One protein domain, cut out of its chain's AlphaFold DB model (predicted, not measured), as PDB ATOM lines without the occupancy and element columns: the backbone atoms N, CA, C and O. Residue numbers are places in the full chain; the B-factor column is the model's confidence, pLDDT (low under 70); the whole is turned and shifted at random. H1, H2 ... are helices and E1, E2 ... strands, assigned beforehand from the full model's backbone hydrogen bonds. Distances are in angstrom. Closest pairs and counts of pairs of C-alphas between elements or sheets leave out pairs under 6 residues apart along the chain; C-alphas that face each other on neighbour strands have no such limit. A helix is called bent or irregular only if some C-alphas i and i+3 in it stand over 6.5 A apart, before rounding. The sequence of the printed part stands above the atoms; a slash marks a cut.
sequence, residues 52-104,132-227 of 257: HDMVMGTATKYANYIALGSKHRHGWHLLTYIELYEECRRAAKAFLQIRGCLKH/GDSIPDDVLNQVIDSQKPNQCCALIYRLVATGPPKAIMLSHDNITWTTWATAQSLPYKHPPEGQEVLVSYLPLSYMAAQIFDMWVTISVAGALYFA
ATOM      1  N   HIS A  52      33.171  15.264  13.379       96.19
ATOM      2  CA  HIS A  52      34.606  15.082  13.190       96.19
ATOM      3  C   HIS A  52      35.013  15.325  11.731       96.19
ATOM      4  O   HIS A  52      35.937  16.096  11.497       96.19
ATOM      5  N   ASP A  53      34.298  14.743  10.762       96.88
ATOM      6  CA  ASP A  53      34.590  14.919   9.330       96.88
ATOM      7  C   ASP A  53      34.523  16.392   8.916       96.88
ATOM      8  O   ASP A  53      35.409  16.882   8.220       96.88
ATOM      9  N   MET A  54      33.508  17.117   9.401       96.69
ATOM     10  CA  MET A  54      33.361  18.556   9.167       96.69
ATOM     11  C   MET A  54      34.556  19.345   9.730       96.69
ATOM     12  O   MET A  54      35.162  20.141   9.014       96.69
ATOM     13  N   VAL A  55      34.929  19.107  10.994       96.81
ATOM     14  CA  VAL A  55      36.054  19.799  11.652       96.81
ATOM     15  C   VAL A  55      37.387  19.457  10.978       96.81
ATOM     16  O   VAL A  55      38.170  20.359  10.687       96.81
ATOM     17  N   MET A  56      37.642  18.177  10.694       96.94
ATOM     18  CA  MET A  56      38.858  17.695  10.033       96.94
ATOM     19  C   MET A  56      38.965  18.220   8.594       96.94
ATOM     20  O   MET A  56      40.053  18.606   8.164       96.94
ATOM     21  N   GLY A  57      37.851  18.275   7.860       97.06
ATOM     22  CA  GLY A  57      37.784  18.819   6.505       97.06
ATOM     23  C   GLY A  57      38.148  20.303   6.468       97.06
ATOM     24  O   GLY A  57      39.051  20.691   5.721       97.06
ATOM     25  N   THR A  58      37.532  21.120   7.335       97.19
ATOM     26  CA  THR A  58      37.924  22.529   7.510       97.19
ATOM     27  C   THR A  58      39.391  22.638   7.921       97.19
ATOM     28  O   THR A  58      40.138  23.399   7.306       97.19
ATOM     29  N   ALA A  59      39.830  21.870   8.924       97.44
ATOM     30  CA  ALA A  59      41.177  21.992   9.469       97.44
ATOM     31  C   ALA A  59      42.276  21.589   8.480       97.44
ATOM     32  O   ALA A  59      43.337  22.204   8.458       97.44
ATOM     33  N   THR A  60      42.004  20.621   7.609       97.06
ATOM     34  CA  THR A  60      42.922  20.226   6.535       97.06
ATOM     35  C   THR A  60      42.967  21.281   5.429       97.06
ATOM     36  O   THR A  60      44.042  21.631   4.948       97.06
ATOM     37  N   LYS A  61      41.807  21.828   5.033       97.69
ATOM     38  CA  LYS A  61      41.702  22.803   3.936       97.69
ATOM     39  C   LYS A  61      42.226  24.195   4.310       97.69
ATOM     40  O   LYS A  61      42.778  24.888   3.461       97.69
ATOM     41  N   TYR A  62      42.062  24.597   5.569       97.75
ATOM     42  CA  TYR A  62      42.346  25.949   6.061       97.75
ATOM     43  C   TYR A  62      43.338  25.962   7.235       97.75
ATOM     44  O   TYR A  62      43.309  26.880   8.051       97.75
ATOM     45  N   ALA A  63      44.233  24.970   7.305       97.56
ATOM     46  CA  ALA A  63      45.157  24.703   8.414       97.56
ATOM     47  C   ALA A  63      45.754  25.944   9.100       97.56
ATOM     48  O   ALA A  63      45.670  26.059  10.319       97.56
ATOM     49  N   ASN A  64      46.301  26.881   8.317       97.75
ATOM     50  CA  ASN A  64      47.032  28.056   8.809       97.75
ATOM     51  C   ASN A  64      46.145  29.280   9.123       97.75
ATOM     52  O   ASN A  64      46.660  30.311   9.557       97.75
ATOM     53  N   TYR A  65      44.833  29.214   8.883       98.00
ATOM     54  CA  TYR A  65      43.905  30.294   9.232       98.00
ATOM     55  C   TYR A  65      43.590  30.270  10.729       98.00
ATOM     56  O   TYR A  65      43.526  29.202  11.338       98.00
ATOM     57  N   ILE A  66      43.364  31.443  11.329       98.00
ATOM     58  CA  ILE A  66      42.996  31.554  12.747       98.00
ATOM     59  C   ILE A  66      41.604  30.957  12.952       98.00
ATOM     60  O   ILE A  66      40.643  31.434  12.360       98.00
ATOM     61  N   ALA A  67      41.482  29.948  13.808       97.38
ATOM     62  CA  ALA A  67      40.199  29.358  14.177       97.38
ATOM     63  C   ALA A  67      39.644  29.972  15.465       97.38
ATOM     64  O   ALA A  67      38.443  30.220  15.577       97.38
ATOM     65  N   LEU A  68      40.519  30.230  16.444       96.12
ATOM     66  CA  LEU A  68      40.118  30.626  17.790       96.12
ATOM     67  C   LEU A  68      41.005  31.735  18.360       96.12
ATOM     68  O   LEU A  68      42.229  31.662  18.292       96.12
ATOM     69  N   GLY A  69      40.391  32.723  19.009       94.00
ATOM     70  CA  GLY A  69      41.068  33.768  19.770       94.00
ATOM     71  C   GLY A  69      40.508  33.910  21.184       94.00
ATOM     72  O   GLY A  69      39.320  34.154  21.389       94.00
ATOM     73  N   SER A  70      41.371  33.809  22.196       89.88
ATOM     74  CA  SER A  70      41.001  34.001  23.604       89.88
ATOM     75  C   SER A  70      41.939  34.990  24.300       89.88
ATOM     76  O   SER A  70      43.162  34.898  24.193       89.88
ATOM     77  N   LYS A  71      41.378  35.976  25.014       85.88
ATOM     78  CA  LYS A  71      42.169  37.018  25.686       85.88
ATOM     79  C   LYS A  71      42.462  36.656  27.140       85.88
ATOM     80  O   LYS A  71      41.575  36.720  27.996       85.88
ATOM     81  N   HIS A  72      43.725  36.358  27.426       82.31
ATOM     82  CA  HIS A  72      44.249  36.090  28.768       82.31
ATOM     83  C   HIS A  72      44.818  37.368  29.401       82.31
ATOM     84  O   HIS A  72      44.840  38.432  28.783       82.31
ATOM     85  N   ARG A  73      45.287  37.286  30.655       75.00
ATOM     86  CA  ARG A  73      45.825  38.450  31.396       75.00
ATOM     87  C   ARG A  73      47.037  39.113  30.727       75.00
ATOM     88  O   ARG A  73      47.245  40.301  30.935       75.00
ATOM     89  N   HIS A  74      47.810  38.359  29.944       76.06
ATOM     90  CA  HIS A  74      49.085  38.800  29.363       76.06
ATOM     91  C   HIS A  74      49.071  38.905  27.829       76.06
ATOM     92  O   HIS A  74      50.119  39.124  27.232       76.06
ATOM     93  N   GLY A  75      47.909  38.768  27.179       86.38
ATOM     94  CA  GLY A  75      47.800  38.894  25.725       86.38
ATOM     95  C   GLY A  75      46.654  38.090  25.117       86.38
ATOM     96  O   GLY A  75      45.836  37.490  25.819       86.38
ATOM     97  N   TRP A  76      46.610  38.085  23.788       89.38
ATOM     98  CA  TRP A  76      45.790  37.153  23.022       89.38
ATOM     99  C   TRP A  76      46.517  35.817  22.888       89.38
ATOM    100  O   TRP A  76      47.690  35.781  22.530       89.38
ATOM    101  N   HIS A  77      45.803  34.731  23.151       91.44
ATOM    102  CA  HIS A  77      46.172  33.395  22.714       91.44
ATOM    103  C   HIS A  77      45.309  33.079  21.495       91.44
ATOM    104  O   HIS A  77      44.077  33.111  21.587       91.44
ATOM    105  N   LEU A  78      45.963  32.862  20.357       95.25
ATOM    106  CA  LEU A  78      45.336  32.516  19.090       95.25
ATOM    107  C   LEU A  78      45.700  31.069  18.757       95.25
ATOM    108  O   LEU A  78      46.823  30.658  19.036       95.25
ATOM    109  N   LEU A  79      44.759  30.336  18.171       96.75
ATOM    110  CA  LEU A  79      44.972  29.008  17.606       96.75
ATOM    111  C   LEU A  79      44.541  29.035  16.144       96.75
ATOM    112  O   LEU A  79      43.443  29.505  15.817       96.75
ATOM    113  N   THR A  80      45.396  28.514  15.278       98.25
ATOM    114  CA  THR A  80      45.047  28.155  13.906       98.25
ATOM    115  C   THR A  80      44.126  26.932  13.875       98.25
ATOM    116  O   THR A  80      43.915  26.257  14.885       98.25
ATOM    117  N   TYR A  81      43.550  26.636  12.713       98.06
ATOM    118  CA  TYR A  81      42.687  25.470  12.535       98.06
ATOM    119  C   TYR A  81      43.403  24.136  12.785       98.06
ATOM    120  O   TYR A  81      42.795  23.238  13.373       98.06
ATOM    121  N   ILE A  82      44.676  24.004  12.395       97.81
ATOM    122  CA  ILE A  82      45.445  22.780  12.666       97.81
ATOM    123  C   ILE A  82      45.766  22.633  14.160       97.81
ATOM    124  O   ILE A  82      45.507  21.577  14.734       97.81
ATOM    125  N   GLU A  83      46.200  23.707  14.827       97.56
ATOM    126  CA  GLU A  83      46.471  23.701  16.274       97.56
ATOM    127  C   GLU A  83      45.198  23.408  17.087       97.56
ATOM    128  O   GLU A  83      45.229  22.625  18.036       97.56
ATOM    129  N   LEU A  84      44.051  23.980  16.696       96.25
ATOM    130  CA  LEU A  84      42.757  23.691  17.321       96.25
ATOM    131  C   LEU A  84      42.372  22.212  17.172       96.25
ATOM    132  O   LEU A  84      41.902  21.599  18.132       96.25
ATOM    133  N   TYR A  85      42.581  21.622  15.993       96.81
ATOM    134  CA  TYR A  85      42.311  20.204  15.758       96.81
ATOM    135  C   TYR A  85      43.234  19.296  16.591       96.81
ATOM    136  O   TYR A  85      42.770  18.310  17.169       96.81
ATOM    137  N   GLU A  86      44.511  19.651  16.746       95.12
ATOM    138  CA  GLU A  86      45.453  18.939  17.620       95.12
ATOM    139  C   GLU A  86      45.084  19.031  19.110       95.12
ATOM    140  O   GLU A  86      45.134  18.018  19.813       95.12
ATOM    141  N   GLU A  87      44.662  20.204  19.600       93.25
ATOM    142  CA  GLU A  87      44.104  20.368  20.954       93.25
ATOM    143  C   GLU A  87      42.869  19.471  21.157       93.25
ATOM    144  O   GLU A  87      42.761  18.761  22.164       93.25
ATOM    145  N   CYS A  88      41.959  19.426  20.175       93.94
ATOM    146  CA  CYS A  88      40.801  18.532  20.197       93.94
ATOM    147  C   CYS A  88      41.208  17.047  20.233       93.94
ATOM    148  O   CYS A  88      40.631  16.287  21.016       93.94
ATOM    149  N   ARG A  89      42.216  16.623  19.453       94.31
ATOM    150  CA  ARG A  89      42.737  15.243  19.492       94.31
ATOM    151  C   ARG A  89      43.376  14.910  20.842       94.31
ATOM    152  O   ARG A  89      43.090  13.842  21.384       94.31
ATOM    153  N   ARG A  90      44.172  15.812  21.432       92.19
ATOM    154  CA  ARG A  90      44.758  15.625  22.776       92.19
ATOM    155  C   ARG A  90      43.679  15.472  23.854       92.19
ATOM    156  O   ARG A  90      43.730  14.526  24.640       92.19
ATOM    157  N   ALA A  91      42.641  16.310  23.828       89.56
ATOM    158  CA  ALA A  91      41.488  16.158  24.718       89.56
ATOM    159  C   ALA A  91      40.735  14.831  24.488       89.56
ATOM    160  O   ALA A  91      40.373  14.155  25.452       89.56
ATOM    161  N   ALA A  92      40.540  14.410  23.232       87.31
ATOM    162  CA  ALA A  92      39.897  13.137  22.899       87.31
ATOM    163  C   ALA A  92      40.681  11.921  23.427       87.31
ATOM    164  O   ALA A  92      40.086  11.023  24.024       87.31
ATOM    165  N   LYS A  93      42.016  11.920  23.297       88.50
ATOM    166  CA  LYS A  93      42.891  10.904  23.904       88.50
ATOM    167  C   LYS A  93      42.737  10.850  25.426       88.50
ATOM    168  O   LYS A  93      42.545   9.772  25.986       88.50
ATOM    169  N   ALA A  94      42.734  12.001  26.096       86.75
ATOM    170  CA  ALA A  94      42.518  12.075  27.540       86.75
ATOM    171  C   ALA A  94      41.149  11.506  27.972       86.75
ATOM    172  O   ALA A  94      41.062  10.798  28.980       86.75
ATOM    173  N   PHE A  95      40.087  11.720  27.184       84.25
ATOM    174  CA  PHE A  95      38.789  11.077  27.420       84.25
ATOM    175  C   PHE A  95      38.842   9.546  27.299       84.25
ATOM    176  O   PHE A  95      38.127   8.867  28.036       84.25
ATOM    177  N   LEU A  96      39.680   8.976  26.423       82.25
ATOM    178  CA  LEU A  96      39.799   7.520  26.272       82.25
ATOM    179  C   LEU A  96      40.399   6.844  27.512       82.25
ATOM    180  O   LEU A  96      39.874   5.806  27.920       82.25
ATOM    181  N   GLN A  97      41.386   7.458  28.178       82.38
ATOM    182  CA  GLN A  97      41.919   6.938  29.449       82.38
ATOM    183  C   GLN A  97      40.843   6.816  30.539       82.38
ATOM    184  O   GLN A  97      40.789   5.830  31.271       82.38
ATOM    185  N   ILE A  98      39.928   7.787  30.627       78.81
ATOM    186  CA  ILE A  98      38.842   7.767  31.622       78.81
ATOM    187  C   ILE A  98      37.565   7.053  31.136       78.81
ATOM    188  O   ILE A  98      36.667   6.790  31.943       78.81
ATOM    189  N   ARG A  99      37.474   6.684  29.847       71.50
ATOM    190  CA  ARG A  99      36.320   5.983  29.247       71.50
ATOM    191  C   ARG A  99      36.118   4.604  29.866       71.50
ATOM    192  O   ARG A  99      35.002   4.286  30.276       71.50
ATOM    193  N   GLY A 100      37.192   3.818  29.967       61.62
ATOM    194  CA  GLY A 100      37.168   2.452  30.511       61.62
ATOM    195  C   GLY A 100      36.691   2.372  31.962       61.62
ATOM    196  O   GLY A 100      36.219   1.332  32.413       61.62
ATOM    197  N   CYS A 101      36.724   3.486  32.694       54.66
ATOM    198  CA  CYS A 101      36.246   3.522  34.063       54.66
ATOM    199  C   CYS A 101      34.710   3.514  34.178       54.66
ATOM    200  O   CYS A 101      34.212   3.072  35.208       54.66
ATOM    201  N   LEU A 102      33.936   4.072  33.236       52.69
ATOM    202  CA  LEU A 102      32.602   4.657  33.506       52.69
ATOM    203  C   LEU A 102      31.450   3.703  33.921       52.69
ATOM    204  O   LEU A 102      31.408   2.536  33.557       52.69
ATOM    205  N   LYS A 103      30.491   4.248  34.704       58.62
ATOM    206  CA  LYS A 103      29.098   3.744  34.864       58.62
ATOM    207  C   LYS A 103      28.072   4.868  35.136       58.62
ATOM    208  O   LYS A 103      27.018   4.817  34.525       58.62
ATOM    209  N   HIS A 104      28.376   5.898  35.954       57.91
ATOM    210  CA  HIS A 104      27.502   7.094  36.092       57.91
ATOM    211  C   HIS A 104      28.226   8.465  36.115       57.91
ATOM    212  O   HIS A 104      27.853   9.324  35.328       57.91
ATOM    213  N   GLY A 132      46.153  11.815  28.080       88.12
ATOM    214  CA  GLY A 132      46.081  11.490  26.659       88.12
ATOM    215  C   GLY A 132      47.425  11.145  26.018       88.12
ATOM    216  O   GLY A 132      47.435  10.418  25.027       88.12
ATOM    217  N   ASP A 133      48.543  11.581  26.601       90.19
ATOM    218  CA  ASP A 133      49.898  11.359  26.068       90.19
ATOM    219  C   ASP A 133      50.255   9.865  25.959       90.19
ATOM    220  O   ASP A 133      51.061   9.456  25.127       90.19
ATOM    221  N   SER A 134      49.603   9.033  26.774       88.44
ATOM    222  CA  SER A 134      49.763   7.575  26.799       88.44
ATOM    223  C   SER A 134      48.880   6.808  25.800       88.44
ATOM    224  O   SER A 134      48.972   5.583  25.737       88.44
ATOM    225  N   ILE A 135      48.010   7.489  25.040       91.56
ATOM    226  CA  ILE A 135      47.096   6.863  24.070       91.56
ATOM    227  C   ILE A 135      47.673   6.947  22.642       91.56
ATOM    228  O   ILE A 135      47.837   8.050  22.101       91.56
ATOM    229  N   PRO A 136      47.923   5.797  21.987       93.88
ATOM    230  CA  PRO A 136      48.278   5.737  20.572       93.88
ATOM    231  C   PRO A 136      47.213   6.352  19.646       93.88
ATOM    232  O   PRO A 136      46.014   6.315  19.933       93.88
ATOM    233  N   ASP A 137      47.636   6.936  18.521       93.50
ATOM    234  CA  ASP A 137      46.718   7.592  17.576       93.50
ATOM    235  C   ASP A 137      45.804   6.622  16.821       93.50
ATOM    236  O   ASP A 137      44.680   6.996  16.495       93.50
ATOM    237  N   ASP A 138      46.230   5.380  16.589       95.62
ATOM    238  CA  ASP A 138      45.402   4.335  15.979       95.62
ATOM    239  C   ASP A 138      44.197   3.976  16.861       95.62
ATOM    240  O   ASP A 138      43.094   3.813  16.344       95.62
ATOM    241  N   VAL A 139      44.363   3.954  18.188       94.06
ATOM    242  CA  VAL A 139      43.261   3.740  19.143       94.06
ATOM    243  C   VAL A 139      42.238   4.878  19.076       94.06
ATOM    244  O   VAL A 139      41.033   4.632  19.142       94.06
ATOM    245  N   LEU A 140      42.690   6.129  18.918       93.31
ATOM    246  CA  LEU A 140      41.783   7.263  18.714       93.31
ATOM    247  C   LEU A 140      41.093   7.190  17.342       93.31
ATOM    248  O   LEU A 140      39.880   7.387  17.267       93.31
ATOM    249  N   ASN A 141      41.837   6.871  16.281       94.88
ATOM    250  CA  ASN A 141      41.305   6.766  14.921       94.88
ATOM    251  C   ASN A 141      40.231   5.671  14.826       94.88
ATOM    252  O   ASN A 141      39.128   5.965  14.389       94.88
ATOM    253  N   GLN A 142      40.455   4.477  15.387       95.69
ATOM    254  CA  GLN A 142      39.437   3.415  15.458       95.69
ATOM    255  C   GLN A 142      38.126   3.873  16.125       95.69
ATOM    256  O   GLN A 142      37.040   3.424  15.755       95.69
ATOM    257  N   VAL A 143      38.201   4.764  17.122       92.69
ATOM    258  CA  VAL A 143      37.007   5.321  17.778       92.69
ATOM    259  C   VAL A 143      36.324   6.369  16.903       92.69
ATOM    260  O   VAL A 143      35.094   6.399  16.883       92.69
ATOM    261  N   ILE A 144      37.082   7.189  16.174       94.00
ATOM    262  CA  ILE A 144      36.564   8.132  15.171       94.00
ATOM    263  C   ILE A 144      35.850   7.367  14.048       94.00
ATOM    264  O   ILE A 144      34.663   7.595  13.831       94.00
ATOM    265  N   ASP A 145      36.516   6.385  13.440       95.12
ATOM    266  CA  ASP A 145      36.013   5.578  12.317       95.12
ATOM    267  C   ASP A 145      34.757   4.759  12.679       95.12
ATOM    268  O   ASP A 145      33.991   4.338  11.812       95.12
ATOM    269  N   SER A 146      34.518   4.525  13.977       95.69
ATOM    270  CA  SER A 146      33.319   3.840  14.481       95.69
ATOM    271  C   SER A 146      32.070   4.729  14.595       95.69
ATOM    272  O   SER A 146      30.968   4.204  14.805       95.69
ATOM    273  N   GLN A 147      32.222   6.056  14.486       95.00
ATOM    274  CA  GLN A 147      31.125   7.023  14.596       95.00
ATOM    275  C   GLN A 147      30.226   6.984  13.358       95.00
ATOM    276  O   GLN A 147      30.657   6.670  12.250       95.00
ATOM    277  N   LYS A 148      28.944   7.312  13.539       94.69
ATOM    278  CA  LYS A 148      27.967   7.393  12.444       94.69
ATOM    279  C   LYS A 148      27.187   8.704  12.524       94.69
ATOM    280  O   LYS A 148      26.820   9.091  13.632       94.69
ATOM    281  N   PRO A 149      26.859   9.359  11.393       96.31
ATOM    282  CA  PRO A 149      26.180  10.657  11.396       96.31
ATOM    283  C   PRO A 149      24.899  10.705  12.249       96.31
ATOM    284  O   PRO A 149      24.666  11.672  12.967       96.31
ATOM    285  N   ASN A 150      24.121   9.622  12.276       94.94
ATOM    286  CA  ASN A 150      22.876   9.527  13.045       94.94
ATOM    287  C   ASN A 150      23.052   9.244  14.556       94.94
ATOM    288  O   ASN A 150      22.060   9.078  15.269       94.94
ATOM    289  N   GLN A 151      24.281   9.155  15.072       95.31
ATOM    290  CA  GLN A 151      24.546   8.952  16.500       95.31
ATOM    291  C   GLN A 151      24.592  10.276  17.269       95.31
ATOM    292  O   GLN A 151      25.083  11.287  16.770       95.31
ATOM    293  N   CYS A 152      24.101  10.251  18.513       95.31
ATOM    294  CA  CYS A 152      24.175  11.372  19.453       95.31
ATOM    295  C   CYS A 152      25.636  11.719  19.783       95.31
ATOM    296  O   CYS A 152      26.388  10.851  20.225       95.31
ATOM    297  N   CYS A 153      26.005  12.990  19.618       92.44
ATOM    298  CA  CYS A 153      27.359  13.499  19.855       92.44
ATOM    299  C   CYS A 153      27.422  14.679  20.839       92.44
ATOM    300  O   CYS A 153      28.484  14.943  21.400       92.44
ATOM    301  N   ALA A 154      26.299  15.358  21.102       90.50
ATOM    302  CA  ALA A 154      26.225  16.443  22.076       90.50
ATOM    303  C   ALA A 154      24.948  16.373  22.929       90.50
ATOM    304  O   ALA A 154      23.874  15.987  22.461       90.50
ATOM    305  N   LEU A 155      25.075  16.791  24.192       89.75
ATOM    306  CA  LEU A 155      23.975  16.940  25.143       89.75
ATOM    307  C   LEU A 155      23.870  18.401  25.582       89.75
ATOM    308  O   LEU A 155      24.813  18.947  26.155       89.75
ATOM    309  N   ILE A 156      22.709  19.020  25.366       86.81
ATOM    310  CA  ILE A 156      22.437  20.392  25.810       86.81
ATOM    311  C   ILE A 156      21.355  20.379  26.886       86.81
ATOM    312  O   ILE A 156      20.222  19.968  26.644       86.81
ATOM    313  N   TYR A 157      21.699  20.853  28.082       85.06
ATOM    314  CA  TYR A 157      20.770  20.943  29.204       85.06
ATOM    315  C   TYR A 157      19.985  22.252  29.155       85.06
ATOM    316  O   TYR A 157      20.556  23.340  29.202       85.06
ATOM    317  N   ARG A 158      18.656  22.146  29.114       79.38
ATOM    318  CA  ARG A 158      17.739  23.281  29.215       79.38
ATOM    319  C   ARG A 158      17.143  23.340  30.619       79.38
ATOM    320  O   ARG A 158      16.457  22.407  31.046       79.38
ATOM    321  N   LEU A 159      17.358  24.464  31.304       74.12
ATOM    322  CA  LEU A 159      16.564  24.840  32.471       74.12
ATOM    323  C   LEU A 159      15.112  25.046  32.025       74.12
ATOM    324  O   LEU A 159      14.841  25.796  31.087       74.12
ATOM    325  N   VAL A 160      14.189  24.350  32.679       73.50
ATOM    326  CA  VAL A 160      12.745  24.479  32.468       73.50
ATOM    327  C   VAL A 160      12.146  25.274  33.624       73.50
ATOM    328  O   VAL A 160      12.650  25.209  34.740       73.50
ATOM    329  N   ALA A 161      11.078  26.035  33.365       75.38
ATOM    330  CA  ALA A 161      10.455  26.888  34.383       75.38
ATOM    331  C   ALA A 161       9.905  26.092  35.583       75.38
ATOM    332  O   ALA A 161       9.820  26.623  36.687       75.38
ATOM    333  N   THR A 162       9.550  24.823  35.371       78.12
ATOM    334  CA  THR A 162       9.117  23.885  36.409       78.12
ATOM    335  C   THR A 162       9.725  22.500  36.169       78.12
ATOM    336  O   THR A 162       9.734  21.993  35.045       78.12
ATOM    337  N   GLY A 163      10.217  21.871  37.241       76.50
ATOM    338  CA  GLY A 163      10.816  20.532  37.214       76.50
ATOM    339  C   GLY A 163      12.329  20.495  36.935       76.50
ATOM    340  O   GLY A 163      12.968  21.538  36.787       76.50
ATOM    341  N   PRO A 164      12.929  19.290  36.898       79.50
ATOM    342  CA  PRO A 164      14.367  19.117  36.705       79.50
ATOM    343  C   PRO A 164      14.817  19.501  35.281       79.50
ATOM    344  O   PRO A 164      14.027  19.387  34.336       79.50
ATOM    345  N   PRO A 165      16.091  19.907  35.088       82.94
ATOM    346  CA  PRO A 165      16.629  20.252  33.774       82.94
ATOM    347  C   PRO A 165      16.476  19.103  32.772       82.94
ATOM    348  O   PRO A 165      16.769  17.949  33.088       82.94
ATOM    349  N   LYS A 166      16.063  19.417  31.540       85.69
ATOM    350  CA  LYS A 166      15.916  18.420  30.469       85.69
ATOM    351  C   LYS A 166      17.135  18.448  29.552       85.69
ATOM    352  O   LYS A 166      17.523  19.517  29.083       85.69
ATOM    353  N   ALA A 167      17.713  17.280  29.282       87.31
ATOM    354  CA  ALA A 167      18.759  17.121  28.278       87.31
ATOM    355  C   ALA A 167      18.144  17.000  26.876       87.31
ATOM    356  O   ALA A 167      17.172  16.273  26.675       87.31
ATOM    357  N   ILE A 168      18.730  17.704  25.912       89.88
ATOM    358  CA  ILE A 168      18.451  17.587  24.481       89.88
ATOM    359  C   ILE A 168      19.617  16.815  23.868       89.88
ATOM    360  O   ILE A 168      20.765  17.234  24.013       89.88
ATOM    361  N   MET A 169      19.318  15.695  23.211       92.75
ATOM    362  CA  MET A 169      20.287  14.914  22.441       92.75
ATOM    363  C   MET A 169      20.399  15.484  21.029       92.75
ATOM    364  O   MET A 169      19.373  15.683  20.382       92.75
ATOM    365  N   LEU A 170      21.624  15.718  20.562       93.31
ATOM    366  CA  LEU A 170      21.914  16.146  19.194       93.31
ATOM    367  C   LEU A 170      22.772  15.086  18.507       93.31
ATOM    368  O   LEU A 170      23.858  14.751  18.990       93.31
ATOM    369  N   SER A 171      22.282  14.555  17.390       95.75
ATOM    370  CA  SER A 171      23.063  13.705  16.494       95.75
ATOM    371  C   SER A 171      24.035  14.526  15.648       95.75
ATOM    372  O   SER A 171      23.870  15.741  15.512       95.75
ATOM    373  N   HIS A 172      25.078  13.889  15.106       96.62
ATOM    374  CA  HIS A 172      26.028  14.610  14.256       96.62
ATOM    375  C   HIS A 172      25.338  15.193  13.017       96.62
ATOM    376  O   HIS A 172      25.555  16.362  12.725       96.62
ATOM    377  N   ASP A 173      24.480  14.420  12.344       95.31
ATOM    378  CA  ASP A 173      23.712  14.847  11.168       95.31
ATOM    379  C   ASP A 173      22.787  16.036  11.466       95.31
ATOM    380  O   ASP A 173      22.692  16.963  10.667       95.31
ATOM    381  N   ASN A 174      22.174  16.084  12.651       94.62
ATOM    382  CA  ASN A 174      21.392  17.232  13.087       94.62
ATOM    383  C   ASN A 174      22.261  18.492  13.233       94.62
ATOM    384  O   ASN A 174      21.827  19.570  12.824       94.62
ATOM    385  N   ILE A 175      23.477  18.372  13.772       95.44
ATOM    386  CA  ILE A 175      24.412  19.499  13.874       95.44
ATOM    387  C   ILE A 175      24.926  19.905  12.490       95.44
ATOM    388  O   ILE A 175      24.807  21.078  12.136       95.44
ATOM    389  N   THR A 176      25.468  18.975  11.700       95.69
ATOM    390  CA  THR A 176      26.107  19.276  10.409       95.69
ATOM    391  C   THR A 176      25.099  19.806   9.391       95.69
ATOM    392  O   THR A 176      25.366  20.839   8.781       95.69
ATOM    393  N   TRP A 177      23.899  19.221   9.292       93.81
ATOM    394  CA  TRP A 177      22.839  19.730   8.412       93.81
ATOM    395  C   TRP A 177      22.353  21.126   8.825       93.81
ATOM    396  O   TRP A 177      22.269  22.018   7.984       93.81
ATOM    397  N   THR A 178      22.078  21.356  10.118       93.38
ATOM    398  CA  THR A 178      21.611  22.675  10.595       93.38
ATOM    399  C   THR A 178      22.674  23.748  10.364       93.38
ATOM    400  O   THR A 178      22.356  24.877   9.992       93.38
ATOM    401  N   THR A 179      23.942  23.386  10.560       94.75
ATOM    402  CA  THR A 179      25.104  24.249  10.327       94.75
ATOM    403  C   THR A 179      25.230  24.613   8.850       94.75
ATOM    404  O   THR A 179      25.254  25.797   8.521       94.75
ATOM    405  N   TRP A 180      25.216  23.617   7.958       92.94
ATOM    406  CA  TRP A 180      25.261  23.809   6.507       92.94
ATOM    407  C   TRP A 180      24.090  24.669   6.013       92.94
ATOM    408  O   TRP A 180      24.310  25.678   5.350       92.94
ATOM    409  N   ALA A 181      22.853  24.362   6.419       91.69
ATOM    410  CA  ALA A 181      21.671  25.122   6.008       91.69
ATOM    411  C   ALA A 181      21.724  26.584   6.488       91.69
ATOM    412  O   ALA A 181      21.317  27.497   5.768       91.69
ATOM    413  N   THR A 182      22.274  26.823   7.684       92.31
ATOM    414  CA  THR A 182      22.509  28.176   8.215       92.31
ATOM    415  C   THR A 182      23.581  28.914   7.412       92.31
ATOM    416  O   THR A 182      23.384  30.083   7.083       92.31
ATOM    417  N   ALA A 183      24.677  28.238   7.055       92.06
ATOM    418  CA  ALA A 183      25.752  28.806   6.248       92.06
ATOM    419  C   ALA A 183      25.288  29.178   4.827       92.06
ATOM    420  O   ALA A 183      25.642  30.248   4.346       92.06
ATOM    421  N   GLN A 184      24.430  28.367   4.194       89.12
ATOM    422  CA  GLN A 184      23.825  28.690   2.889       89.12
ATOM    423  C   GLN A 184      22.801  29.839   2.955       89.12
ATOM    424  O   GLN A 184      22.533  30.498   1.953       89.12
ATOM    425  N   SER A 185      22.200  30.085   4.125       89.19
ATOM    426  CA  SER A 185      21.131  31.084   4.300       89.19
ATOM    427  C   SER A 185      21.638  32.504   4.582       89.19
ATOM    428  O   SER A 185      20.831  33.434   4.643       89.19
ATOM    429  N   LEU A 186      22.943  32.688   4.811       89.12
ATOM    430  CA  LEU A 186      23.539  33.949   5.259       89.12
ATOM    431  C   LEU A 186      24.821  34.261   4.463       89.12
ATOM    432  O   LEU A 186      25.565  33.345   4.128       89.12
ATOM    433  N   PRO A 187      25.118  35.542   4.166       91.88
ATOM    434  CA  PRO A 187      26.236  35.930   3.304       91.88
ATOM    435  C   PRO A 187      27.577  35.937   4.062       91.88
ATOM    436  O   PRO A 187      28.198  36.988   4.235       91.88
ATOM    437  N   TYR A 188      28.006  34.774   4.547       93.50
ATOM    438  CA  TYR A 188      29.301  34.603   5.205       93.50
ATOM    439  C   TYR A 188      30.465  34.723   4.217       93.50
ATOM    440  O   TYR A 188      30.371  34.312   3.058       93.50
ATOM    441  N   LYS A 189      31.589  35.272   4.681       93.62
ATOM    442  CA  LYS A 189      32.837  35.289   3.914       93.62
ATOM    443  C   LYS A 189      33.604  33.985   4.106       93.62
ATOM    444  O   LYS A 189      33.732  33.487   5.225       93.62
ATOM    445  N   HIS A 190      34.156  33.479   3.009       92.50
ATOM    446  CA  HIS A 190      34.975  32.274   2.988       92.50
ATOM    447  C   HIS A 190      36.413  32.599   2.561       92.50
ATOM    448  O   HIS A 190      36.616  33.440   1.681       92.50
ATOM    449  N   PRO A 191      37.432  31.937   3.139       93.25
ATOM    450  CA  PRO A 191      38.785  32.021   2.616       93.25
ATOM    451  C   PRO A 191      38.919  31.296   1.260       93.25
ATOM    452  O   PRO A 191      38.318  30.225   1.088       93.25
ATOM    453  N   PRO A 192      39.782  31.790   0.349       93.12
ATOM    454  CA  PRO A 192      40.757  32.868   0.563       93.12
ATOM    455  C   PRO A 192      40.221  34.304   0.405       93.12
ATOM    456  O   PRO A 192      40.919  35.231   0.808       93.12
ATOM    457  N   GLU A 193      39.022  34.509  -0.145       92.94
ATOM    458  CA  GLU A 193      38.485  35.835  -0.502       92.94
ATOM    459  C   GLU A 193      38.234  36.733   0.721       92.94
ATOM    460  O   GLU A 193      38.395  37.953   0.655       92.94
ATOM    461  N   GLY A 194      37.877  36.138   1.859       93.50
ATOM    462  CA  GLY A 194      37.857  36.817   3.148       93.50
ATOM    463  C   GLY A 194      37.497  35.871   4.286       93.50
ATOM    464  O   GLY A 194      36.583  35.067   4.165       93.50
ATOM    465  N   GLN A 195      38.189  35.973   5.417       96.50
ATOM    466  CA  GLN A 195      37.820  35.197   6.599       96.50
ATOM    467  C   GLN A 195      36.723  35.924   7.392       96.50
ATOM    468  O   GLN A 195      36.887  37.094   7.743       96.50
ATOM    469  N   GLU A 196      35.616  35.241   7.690       96.62
ATOM    470  CA  GLU A 196      34.601  35.760   8.611       96.62
ATOM    471  C   GLU A 196      35.157  35.855  10.043       96.62
ATOM    472  O   GLU A 196      35.916  34.987  10.473       96.62
ATOM    473  N   VAL A 197      34.774  36.883  10.807       95.69
ATOM    474  CA  VAL A 197      35.243  37.076  12.191       95.69
ATOM    475  C   VAL A 197      34.045  37.203  13.123       95.69
ATOM    476  O   VAL A 197      33.311  38.188  13.074       95.69
ATOM    477  N   LEU A 198      33.868  36.216  14.001       94.12
ATOM    478  CA  LEU A 198      32.747  36.141  14.936       94.12
ATOM    479  C   LEU A 198      33.218  36.384  16.373       94.12
ATOM    480  O   LEU A 198      34.333  36.026  16.754       94.12
ATOM    481  N   VAL A 199      32.351  36.975  17.198       93.00
ATOM    482  CA  VAL A 199      32.618  37.213  18.624       93.00
ATOM    483  C   VAL A 199      31.612  36.440  19.466       93.00
ATOM    484  O   VAL A 199      30.448  36.825  19.550       93.00
ATOM    485  N   SER A 200      32.069  35.379  20.131       91.25
ATOM    486  CA  SER A 200      31.249  34.625  21.078       91.25
ATOM    487  C   SER A 200      31.157  35.363  22.410       91.25
ATOM    488  O   SER A 200      32.166  35.639  23.068       91.25
ATOM    489  N   TYR A 201      29.929  35.673  22.815       86.56
ATOM    490  CA  TYR A 201      29.617  36.311  24.097       86.56
ATOM    491  C   TYR A 201      28.516  35.595  24.887       86.56
ATOM    492  O   TYR A 201      28.275  35.934  26.048       86.56
ATOM    493  N   LEU A 202      27.842  34.616  24.277       85.75
ATOM    494  CA  LEU A 202      26.874  33.758  24.949       85.75
ATOM    495  C   LEU A 202      27.586  32.552  25.583       85.75
ATOM    496  O   LEU A 202      28.616  32.100  25.079       85.75
ATOM    497  N   PRO A 203      27.059  31.975  26.677       83.56
ATOM    498  CA  PRO A 203      27.581  30.716  27.191       83.56
ATOM    499  C   PRO A 203      27.399  29.598  26.155       83.56
ATOM    500  O   PRO A 203      26.285  29.366  25.693       83.56
ATOM    501  N   LEU A 204      28.456  28.830  25.865       84.62
ATOM    502  CA  LEU A 204      28.402  27.676  24.948       84.62
ATOM    503  C   LEU A 204      27.451  26.545  25.400       84.62
ATOM    504  O   LEU A 204      27.277  25.571  24.677       84.62
ATOM    505  N   SER A 205      26.813  26.646  26.568       83.94
ATOM    506  CA  SER A 205      25.685  25.787  26.953       83.94
ATOM    507  C   SER A 205      24.372  26.145  26.238       83.94
ATOM    508  O   SER A 205      23.388  25.419  26.366       83.94
ATOM    509  N   TYR A 206      24.321  27.257  25.499       86.25
ATOM    510  CA  TYR A 206      23.138  27.711  24.773       86.25
ATOM    511  C   TYR A 206      23.154  27.136  23.352       86.25
ATOM    512  O   TYR A 206      24.148  27.257  22.641       86.25
ATOM    513  N   MET A 207      22.024  26.577  22.902       86.31
ATOM    514  CA  MET A 207      21.875  26.005  21.549       86.31
ATOM    515  C   MET A 207      22.288  26.983  20.438       86.31
ATOM    516  O   MET A 207      22.968  26.594  19.495       86.31
ATOM    517  N   ALA A 208      21.907  28.257  20.566       86.88
ATOM    518  CA  ALA A 208      22.273  29.287  19.598       86.88
ATOM    519  C   ALA A 208      23.796  29.496  19.529       86.88
ATOM    520  O   ALA A 208      24.339  29.550  18.436       86.88
ATOM    521  N   ALA A 209      24.485  29.524  20.675       88.75
ATOM    522  CA  ALA A 209      25.940  29.662  20.724       88.75
ATOM    523  C   ALA A 209      26.659  28.418  20.171       88.75
ATOM    524  O   ALA A 209      27.688  28.528  19.517       88.75
ATOM    525  N   GLN A 210      26.103  27.222  20.381       90.06
ATOM    526  CA  GLN A 210      26.622  26.000  19.762       90.06
ATOM    527  C   GLN A 210      26.557  26.080  18.231       90.06
ATOM    528  O   GLN A 210      27.583  25.923  17.576       90.06
ATOM    529  N   ILE A 211      25.379  26.360  17.658       91.44
ATOM    530  CA  ILE A 211      25.210  26.425  16.199       91.44
ATOM    531  C   ILE A 211      25.964  27.620  15.598       91.44
ATOM    532  O   ILE A 211      26.833  27.411  14.761       91.44
ATOM    533  N   PHE A 212      25.665  28.855  16.012       91.38
ATOM    534  CA  PHE A 212      26.200  30.059  15.366       91.38
ATOM    535  C   PHE A 212      27.658  30.337  15.736       91.38
ATOM    536  O   PHE A 212      28.496  30.444  14.843       91.38
ATOM    537  N   ASP A 213      27.980  30.444  17.030       92.88
ATOM    538  CA  ASP A 213      29.328  30.834  17.449       92.88
ATOM    539  C   ASP A 213      30.350  29.747  17.081       92.88
ATOM    540  O   ASP A 213      31.437  30.070  16.614       92.88
ATOM    541  N   MET A 214      30.022  28.464  17.275       92.25
ATOM    542  CA  MET A 214      30.988  27.371  17.127       92.25
ATOM    543  C   MET A 214      30.877  26.632  15.786       92.25
ATOM    544  O   MET A 214      31.819  26.670  14.995       92.25
ATOM    545  N   TRP A 215      29.757  25.957  15.507       95.62
ATOM    546  CA  TRP A 215      29.677  25.056  14.350       95.62
ATOM    547  C   TRP A 215      29.664  25.795  13.007       95.62
ATOM    548  O   TRP A 215      30.408  25.409  12.104       95.62
ATOM    549  N   VAL A 216      28.898  26.884  12.883       96.12
ATOM    550  CA  VAL A 216      28.868  27.710  11.664       96.12
ATOM    551  C   VAL A 216      30.236  28.325  11.405       96.12
ATOM    552  O   VAL A 216      30.749  28.156  10.300       96.12
ATOM    553  N   THR A 217      30.886  28.913  12.418       96.62
ATOM    554  CA  THR A 217      32.252  29.452  12.281       96.62
ATOM    555  C   THR A 217      33.229  28.417  11.726       96.62
ATOM    556  O   THR A 217      33.954  28.720  10.781       96.62
ATOM    557  N   ILE A 218      33.196  27.180  12.238       96.88
ATOM    558  CA  ILE A 218      34.030  26.080  11.728       96.88
ATOM    559  C   ILE A 218      33.651  25.707  10.288       96.88
ATOM    560  O   ILE A 218      34.537  25.516   9.458       96.88
ATOM    561  N   SER A 219      32.362  25.624   9.943       96.31
ATOM    562  CA  SER A 219      31.950  25.264   8.574       96.31
ATOM    563  C   SER A 219      32.348  26.305   7.520       96.31
ATOM    564  O   SER A 219      32.658  25.937   6.389       96.31
ATOM    565  N   VAL A 220      32.389  27.593   7.887       96.56
ATOM    566  CA  VAL A 220      32.768  28.688   6.975       96.56
ATOM    567  C   VAL A 220      34.263  29.024   7.028       96.56
ATOM    568  O   VAL A 220      34.720  29.882   6.274       96.56
ATOM    569  N   ALA A 221      35.028  28.334   7.884       97.56
ATOM    570  CA  ALA A 221      36.433  28.598   8.200       97.56
ATOM    571  C   ALA A 221      36.706  30.000   8.786       97.56
ATOM    572  O   ALA A 221      37.785  30.567   8.603       97.56
ATOM    573  N   GLY A 222      35.740  30.567   9.513       97.31
ATOM    574  CA  GLY A 222      35.874  31.854  10.199       97.31
ATOM    575  C   GLY A 222      36.783  31.797  11.435       97.31
ATOM    576  O   GLY A 222      37.205  30.723  11.862       97.31
ATOM    577  N   ALA A 223      37.063  32.954  12.030       97.19
ATOM    578  CA  ALA A 223      37.825  33.094  13.269       97.19
ATOM    579  C   ALA A 223      36.897  33.466  14.437       97.19
ATOM    580  O   ALA A 223      36.259  34.524  14.414       97.19
ATOM    581  N   LEU A 224      36.832  32.623  15.474       96.50
ATOM    582  CA  LEU A 224      35.989  32.847  16.651       96.50
ATOM    583  C   LEU A 224      36.758  33.495  17.804       96.50
ATOM    584  O   LEU A 224      37.682  32.902  18.360       96.50
ATOM    585  N   TYR A 225      36.314  34.664  18.260       94.31
ATOM    586  CA  TYR A 225      36.898  35.364  19.403       94.31
ATOM    587  C   TYR A 225      35.986  35.313  20.632       94.31
ATOM    588  O   TYR A 225      34.845  35.764  20.588       94.31
ATOM    589  N   PHE A 226      36.489  34.822  21.767       90.06
ATOM    590  CA  PHE A 226      35.727  34.821  23.021       90.06
ATOM    591  C   PHE A 226      35.806  36.168  23.746       90.06
ATOM    592  O   PHE A 226      36.888  36.638  24.118       90.06
ATOM    593  N   ALA A 227      34.642  36.758  24.019       85.75
ATOM    594  CA  ALA A 227      34.514  37.959  24.830       85.75
ATOM    595  C   ALA A 227      34.926  37.707  26.295       85.75
ATOM    596  O   ALA A 227      34.728  36.627  26.858       85.75
TER     597      ALA A 227
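Overview. This is residues 52 to 104 and 132 to 227 of the 257 residues of a protein of Rousettus aegyptiacus (UniProt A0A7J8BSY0). What does the model look like? A twisted four-stranded sheet, E2 E1 E6 E5, has H5 over one face, with H1 and H4 packing on H5. The long helix H2 runs off from the end of E2, away from the sheet, and H3 crosses its further part, while a separate hairpin, E3 and E4, leads into H4. What is it made of? The printed part has 149 residues, with five named helices and six named strands in the order H1 E1 E2 H2 H3 E3 E4 H4 E5 H5 E6; the larger sheet is mixed, the smaller one antiparallel, and the class is mixed, helices and strands. How large is it? It is compact, with a radius of gyration of the C-alphas of 16.7 A and spans of 47 by 45 by 36 A.

Arrangement. What does the first helix touch? H1, residues 52 to 61, touches residues 81 to 85 alone of H2, residues 81 to 99, at a shallow tilt of 29 degrees, opposite ways; their closest C-alphas, of Ala 59 and Tyr 81, are 4.9 A apart. H1 also touches residues 218 to 219 alone of H5, residues 207 to 220, at a steep tilt of 39 degrees, the same way; the closest C-alphas, of Val 55 and Ile 218, are 6.6 A apart. How is the larger sheet paired? E1, residues 66 to 72, and E2, residues 75 to 80, form an antiparallel hairpin, with N 70 and O 77 2.9 A apart. E6, residues 223 to 226, is parallel to E1, with N 224 and O 67 2.9 A apart, and to E5, residues 197 to 200, with N 200 and O 225 2.8 A apart. E5, H5, E6 is a strand-helix-strand unit, two parallel neighbour strands with a helix between, and its crossover is right-handed. What is on this sheet? H5 makes two layers with it, a helix layer on one face: its height over the sheet is 9.9 A, and it lies over E6 and E5, along the strands, at 23 degrees to E5 on the local plane. H2, on the same face, stands up from the sheet at 67 degrees. What of the other parts and the helices' backbones? H3, residues 137 to 145, and H2 only just touch, with 3 pairs of C-alphas within 8 A, about perpendicular at 88 degrees; the closest C-alphas are those of Lys 93 and Leu 140, 6.4 A apart. E3, residues 152 to 158, and E4, residues 166 to 171, form an antiparallel hairpin with N 156 and O 168 3.0 A apart, and H4, residues 172 to 184, touches H5, closest at the C-alphas of Thr 179 and Val 216, 5.3 A apart. Every O i to N i+4 pair is within hydrogen-bond range in H1, H3 and H4, against 14 of 15 in H2 and 7 of 10 in H5, which is only just irregular, with C-alphas 213 and 216 6.6 A apart.

Along the chain. Where do the first elements lie? H1 begins at C-alpha 52, (34.606, 15.082, 13.190), and is 14.0 A long. E1 is 16.7 A long, E2 16.2 A and H2 26.4 A, ending at C-alpha 99, (36.320, 5.983, 29.247). Where do the later ones lie? H3 is 12.1 A long, E3 16.7 A, E4 16.4 A, H4 18.2 A, E5 10.0 A and H5 18.4 A. E6, 10.1 A long, ends at C-alpha 226, (35.727, 34.821, 23.021).

Size, cuts and confidence. How far does it reach? The two C-alphas farthest apart, those of Gly 163 and Glu 193, are 49.2 A apart. Where is it cut, and which link is long? Residues 105 to 131 are not printed, and C-alphas 104 and 132 are 21.3 A apart across the cut. Of the links printed whole, the one from H4 to E5, residues 185 to 196, is long. Where is confidence low? Residues 100 to 104 are under 70, and residues 99 to 104 stand free; the mean pLDDT of the printed part is 90.3.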